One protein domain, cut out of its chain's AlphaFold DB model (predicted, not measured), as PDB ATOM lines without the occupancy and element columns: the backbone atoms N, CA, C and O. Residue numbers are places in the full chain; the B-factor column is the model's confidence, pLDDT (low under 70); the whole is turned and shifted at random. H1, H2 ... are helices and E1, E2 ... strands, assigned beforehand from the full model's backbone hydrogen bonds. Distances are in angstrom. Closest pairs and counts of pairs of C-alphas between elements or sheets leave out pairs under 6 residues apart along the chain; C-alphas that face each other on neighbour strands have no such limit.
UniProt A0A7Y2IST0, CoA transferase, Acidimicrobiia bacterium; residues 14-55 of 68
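What this domain is: This is residues 14 to 55 of the 68 residues of the protein "CoA transferase" of Acidimicrobiia bacterium (UniProt A0A7Y2IST0). A small hairpin of two short strands, E1 and E2, stands between a short helix, H1, on one side and the last leg of a long loop on the other. The loop, residues 38 to 55 with no named element, runs out from the end of E2, turns near Ser 44 and Glu 45, and folds back past the hairpin to end on the side away from H1. The printed part has 42 residues, with one named helix and two named strands in the order H1, E1, E2; the sheet E1 - E2 is antiparallel and the class is mixed, with under half of the residues in named elements. The whole is only just loose, close to compact, with a radius of gyration of the C-alphas of 11.4 A, and its outline is flat, spanning 30 by 28 by 11 A.

Where its parts are: E1 is residues 28 to 31, 10.0 A from first to last C-alpha, beginning at C-alpha 28 (-0.231, 32.450, -13.504). E2 is residues 34 to 37, 10.4 A long, ending at C-alpha 37 (-2.302, 33.938, -9.418). H1 is residues 14 to 22, 12.5 A long, beginning at C-alpha 14 (4.722, 23.991, -6.540).

How they stand to each other: E1 and E2 form a hairpin of antiparallel neighbours, with 153 degrees between their directions. The C-alphas of Asp 30 and Arg 35 face each other at 4.5 A. N 29 and O 36 are within hydrogen-bond range at 3.0 A, as are N 31 and O 34 at 2.9 A. H1 and E2 are apart. In H1 every O i to N i+4 pair is within hydrogen-bond range.

The domain as a whole: The C-alphas of Ala 22 and Pro 55, the two farthest apart, are 31.6 A apart. The printed part has no cut. The links H1 to E1 and E1 to E2 are tight. The mean pLDDT of the printed part is 94.1, and no printed residue is under 70.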
ATOM      1  N   ALA A  14       4.116  24.157  -5.219       96.94
ATOM      2  CA  ALA A  14       4.722  23.991  -6.540       96.94
ATOM      3  C   ALA A  14       3.975  22.935  -7.370       96.94
ATOM      4  O   ALA A  14       3.641  23.171  -8.535       96.94
ATOM      5  N   ALA A  15       3.641  21.802  -6.751       97.69
ATOM      6  CA  ALA A  15       2.857  20.739  -7.365       97.69
ATOM      7  C   ALA A  15       1.445  21.207  -7.752       97.69
ATOM      8  O   ALA A  15       0.920  20.780  -8.783       97.69
ATOM      9  N   ALA A  16       0.830  22.100  -6.969       96.12
ATOM     10  CA  ALA A  16      -0.477  22.663  -7.289       96.12
ATOM     11  C   ALA A  16      -0.447  23.470  -8.598       96.12
ATOM     12  O   ALA A  16      -1.304  23.254  -9.458       96.12
ATOM     13  N   PHE A  17       0.558  24.333  -8.791       97.19
ATOM     14  CA  PHE A  17       0.720  25.089 -10.038       97.19
ATOM     15  C   PHE A  17       1.028  24.180 -11.231       97.19
ATOM     16  O   PHE A  17       0.364  24.301 -12.258       97.19
ATOM     17  N   ALA A  18       1.937  23.213 -11.075       96.88
ATOM     18  CA  ALA A  18       2.253  22.252 -12.135       96.88
ATOM     19  C   ALA A  18       1.026  21.417 -12.551       96.88
ATOM     20  O   ALA A  18       0.790  21.179 -13.735       96.88
ATOM     21  N   THR A  19       0.201  21.005 -11.582       96.75
ATOM     22  CA  THR A  19      -1.052  20.287 -11.858       96.75
ATOM     23  C   THR A  19      -2.034  21.172 -12.624       96.75
ATOM     24  O   THR A  19      -2.643  20.722 -13.591       96.75
ATOM     25  N   ALA A  20      -2.194  22.432 -12.218       96.31
ATOM     26  CA  ALA A  20      -3.082  23.368 -12.896       96.31
ATOM     27  C   ALA A  20      -2.622  23.673 -14.336       96.31
ATOM     28  O   ALA A  20      -3.459  23.731 -15.236       96.31
ATOM     29  N   GLU A  21      -1.315  23.794 -14.582       96.44
ATOM     30  CA  GLU A  21      -0.751  23.892 -15.936       96.44
ATOM     31  C   GLU A  21      -1.066  22.647 -16.774       96.44
ATOM     32  O   GLU A  21      -1.581  22.772 -17.884       96.44
ATOM     33  N   ALA A  22      -0.861  21.445 -16.223       96.62
ATOM     34  CA  ALA A  22      -1.180  20.188 -16.907       96.62
ATOM     35  C   ALA A  22      -2.676  20.041 -17.248       96.62
ATOM     36  O   ALA A  22      -3.035  19.346 -18.197       96.62
ATOM     37  N   LEU A  23      -3.552  20.707 -16.490       95.50
ATOM     38  CA  LEU A  23      -4.994  20.767 -16.739       95.50
ATOM     39  C   LEU A  23      -5.403  21.870 -17.735       95.50
ATOM     40  O   LEU A  23      -6.593  22.029 -17.998       95.50
ATOM     41  N   GLY A  24      -4.460  22.651 -18.274       95.06
ATOM     42  CA  GLY A  24      -4.758  23.777 -19.167       95.06
ATOM     43  C   GLY A  24      -5.433  24.948 -18.448       95.06
ATOM     44  O   GLY A  24      -6.177  25.730 -19.046       95.06
ATOM     45  N   LEU A  25      -5.235  25.063 -17.132       94.75
ATOM     46  CA  LEU A  25      -5.794  26.152 -16.339       94.75
ATOM     47  C   LEU A  25      -4.915  27.395 -16.357       94.75
ATOM     48  O   LEU A  25      -5.379  28.400 -15.849       94.75
ATOM     49  N   ASP A  26      -3.705  27.365 -16.922       94.00
ATOM     50  CA  ASP A  26      -2.806  28.521 -17.081       94.00
ATOM     51  C   ASP A  26      -2.723  29.413 -15.810       94.00
ATOM     52  O   ASP A  26      -3.030  30.595 -15.865       94.00
ATOM     53  N   PRO A  27      -2.407  28.896 -14.619       95.81
ATOM     54  CA  PRO A  27      -2.767  29.521 -13.333       95.81
ATOM     55  C   PRO A  27      -2.065  30.854 -12.991       95.81
ATOM     56  O   PRO A  27      -2.399  31.473 -11.978       95.81
ATOM     57  N   ILE A  28      -1.094  31.297 -13.792       95.50
ATOM     58  CA  ILE A  28      -0.231  32.450 -13.504       95.50
ATOM     59  C   ILE A  28      -0.480  33.588 -14.498       95.50
ATOM     60  O   ILE A  28      -0.656  33.361 -15.694       95.50
ATOM     61  N   VAL A  29      -0.440  34.822 -13.994       94.50
ATOM     62  CA  VAL A  29      -0.235  36.043 -14.784       94.50
ATOM     63  C   VAL A  29       1.141  36.628 -14.447       94.50
ATOM     64  O   VAL A  29       1.542  36.625 -13.281       94.50
ATOM     65  N   ASP A  30       1.866  37.095 -15.464       93.94
ATOM     66  CA  ASP A  30       3.159  37.776 -15.330       93.94
ATOM     67  C   ASP A  30       3.041  39.192 -15.905       93.94
ATOM     68  O   ASP A  30       2.665  39.366 -17.066       93.94
ATOM     69  N   LEU A  31       3.304  40.192 -15.067       92.75
ATOM     70  CA  LEU A  31       3.220  41.615 -15.381       92.75
ATOM     71  C   LEU A  31       4.603  42.231 -15.191       92.75
ATOM     72  O   LEU A  31       4.933  42.714 -14.106       92.75
ATOM     73  N   GLU A  32       5.422  42.165 -16.240       88.19
ATOM     74  CA  GLU A  32       6.778  42.732 -16.268       88.19
ATOM     75  C   GLU A  32       7.635  42.301 -15.059       88.19
ATOM     76  O   GLU A  32       8.294  43.112 -14.407       88.19
ATOM     77  N   GLY A  33       7.607  41.004 -14.727       88.75
ATOM     78  CA  GLY A  33       8.356  40.437 -13.604       88.75
ATOM     79  C   GLY A  33       7.576  40.375 -12.288       88.75
ATOM     80  O   GLY A  33       8.055  39.763 -11.332       88.75
ATOM     81  N   PHE A  34       6.364  40.936 -12.221       93.25
ATOM     82  CA  PHE A  34       5.427  40.668 -11.132       93.25
ATOM     83  C   PHE A  34       4.559  39.450 -11.465       93.25
ATOM     84  O   PHE A  34       3.651  39.521 -12.294       93.25
ATOM     85  N   ARG A  35       4.815  38.325 -10.789       94.12
ATOM     86  CA  ARG A  35       4.040  37.086 -10.950       94.12
ATOM     87  C   ARG A  35       2.974  36.953  -9.870       94.12
ATOM     88  O   ARG A  35       3.273  37.075  -8.684       94.12
ATOM     89  N   SER A  36       1.748  36.642 -10.280       93.94
ATOM     90  CA  SER A  36       0.618  36.406  -9.376       93.94
ATOM     91  C   SER A  36      -0.312  35.310  -9.899       93.94
ATOM     92  O   SER A  36      -0.219  34.878 -11.051       93.94
ATOM     93  N   VAL A  37      -1.225  34.856  -9.042       94.94
ATOM     94  CA  VAL A  37      -2.302  33.938  -9.418       94.94
ATOM     95  C   VAL A  37      -3.285  34.681 -10.316       94.94
ATOM     96  O   VAL A  37      -3.774  35.757  -9.963       94.94
ATOM     97  N   ARG A  38      -3.594  34.113 -11.483       94.88
ATOM     98  CA  ARG A  38      -4.618  34.676 -12.365       94.88
ATOM     99  C   ARG A  38      -6.017  34.405 -11.802       94.88
ATOM    100  O   ARG A  38      -6.238  33.402 -11.130       94.88
ATOM    101  N   SER A  39      -6.987  35.257 -12.146       94.25
ATOM    102  CA  SER A  39      -8.411  34.958 -11.946       94.25
ATOM    103  C   SER A  39      -8.763  33.526 -12.404       94.25
ATOM    104  O   SER A  39      -8.423  33.149 -13.534       94.25
ATOM    105  N   PRO A  40      -9.449  32.729 -11.559       92.94
ATOM    106  CA  PRO A  40      -9.853  31.362 -11.890       92.94
ATOM    107  C   PRO A  40     -11.095  31.310 -12.793       92.94
ATOM    108  O   PRO A  40     -11.494  30.232 -13.230       92.94
ATOM    109  N   ILE A  41     -11.728  32.454 -13.066       93.62
ATOM    110  CA  ILE A  41     -12.942  32.545 -13.879       93.62
ATOM    111  C   ILE A  41     -12.549  32.808 -15.335       93.62
ATOM    112  O   ILE A  41     -11.889  33.803 -15.636       93.62
ATOM    113  N   ARG A  42     -12.996  31.939 -16.250       91.38
ATOM    114  CA  ARG A  42     -12.923  32.165 -17.703       91.38
ATOM    115  C   ARG A  42     -14.298  32.611 -18.202       91.38
ATOM    116  O   ARG A  42     -15.283  31.912 -17.979       91.38
ATOM    117  N   MET A  43     -14.356  33.759 -18.869       95.25
ATOM    118  CA  MET A  43     -15.577  34.293 -19.483       95.25
ATOM    119  C   MET A  43     -15.373  34.371 -20.994       95.25
ATOM    120  O   MET A  43     -14.274  34.681 -21.448       95.25
ATOM    121  N   SER A  44     -16.415  34.065 -21.764       96.31
ATOM    122  CA  SER A  44     -16.350  34.047 -23.229       96.31
ATOM    123  C   SER A  44     -16.436  35.436 -23.858       96.31
ATOM    124  O   SER A  44     -15.835  35.657 -24.901       96.31
ATOM    125  N   GLU A  45     -17.179  36.357 -23.240       97.25
ATOM    126  CA  GLU A  45     -17.413  37.702 -23.787       97.25
ATOM    127  C   GLU A  45     -16.529  38.760 -23.125       97.25
ATOM    128  O   GLU A  45     -15.884  39.550 -23.806       97.25
ATOM    129  N   THR A  46     -16.465  38.757 -21.792       96.19
ATOM    130  CA  THR A  46     -15.741  39.761 -20.999       96.19
ATOM    131  C   THR A  46     -14.745  39.096 -20.047       96.19
ATOM    132  O   THR A  46     -14.929  39.110 -18.829       96.19
ATOM    133  N   PRO A  47     -13.692  38.443 -20.575       93.62
ATOM    134  CA  PRO A  47     -12.700  37.780 -19.737       93.62
ATOM    135  C   PRO A  47     -12.034  38.778 -18.776       93.62
ATOM    136  O   PRO A  47     -11.676  39.881 -19.193       93.62
ATOM    137  N   PRO A  48     -11.824  38.407 -17.500       93.25
ATOM    138  CA  PRO A  48     -11.106  39.259 -16.566       93.25
ATOM    139  C   PRO A  48      -9.643  39.398 -17.003       93.25
ATOM    140  O   PRO A  48      -8.937  38.403 -17.172       93.25
ATOM    141  N   THR A  49      -9.178  40.637 -17.142       89.25
ATOM    142  CA  THR A  49      -7.788  40.960 -17.488       89.25
ATOM    143  C   THR A  49      -7.141  41.763 -16.371       89.25
ATOM    144  O   THR A  49      -7.734  42.719 -15.877       89.25
ATOM    145  N   VAL A  50      -5.906  41.417 -16.008       88.12
ATOM    146  CA  VAL A  50      -5.055  42.251 -15.150       88.12
ATOM    147  C   VAL A  50      -3.974  42.839 -16.044       88.12
ATOM    148  O   VAL A  50      -3.251  42.083 -16.685       88.12
ATOM    149  N   GLN A  51      -3.915  44.167 -16.135       88.44
ATOM    150  CA  GLN A  51      -2.997  44.880 -17.035       88.44
ATOM    151  C   GLN A  51      -1.864  45.588 -16.289       88.44
ATOM    152  O   GLN A  51      -0.828  45.870 -16.878       88.44
ATOM    153  N   LEU A  52      -2.057  45.868 -14.999       92.19
ATOM    154  CA  LEU A  52      -1.123  46.624 -14.176       92.19
ATOM    155  C   LEU A  52      -0.695  45.786 -12.977       92.19
ATOM    156  O   LEU A  52      -1.509  45.095 -12.358       92.19
ATOM    157  N   LYS A  53       0.595  45.857 -12.653       93.69
ATOM    158  CA  LYS A  53       1.111  45.382 -11.368       93.69
ATOM    159  C   LYS A  53       0.493  46.203 -10.220       93.69
ATOM    160  O   LYS A  53      -0.012  47.298 -10.467       93.69
ATOM    161  N   PRO A  54       0.538  45.710  -8.971       92.94
ATOM    162  CA  PRO A  54       0.114  46.502  -7.824       92.94
ATOM    163  C   PRO A  54       0.852  47.848  -7.784       92.94
ATOM    164  O   PRO A  54       2.071  47.857  -7.994       92.94
ATOM    165  N   PRO A  55       0.144  48.958  -7.514       93.62
ATOM    166  CA  PRO A  55       0.761  50.271  -7.484       93.62
ATOM    167  C   PRO A  55       1.750  50.376  -6.324       93.62
ATOM    168  O   PRO A  55       1.571  49.764  -5.262       93.62
TER     169      PRO A  55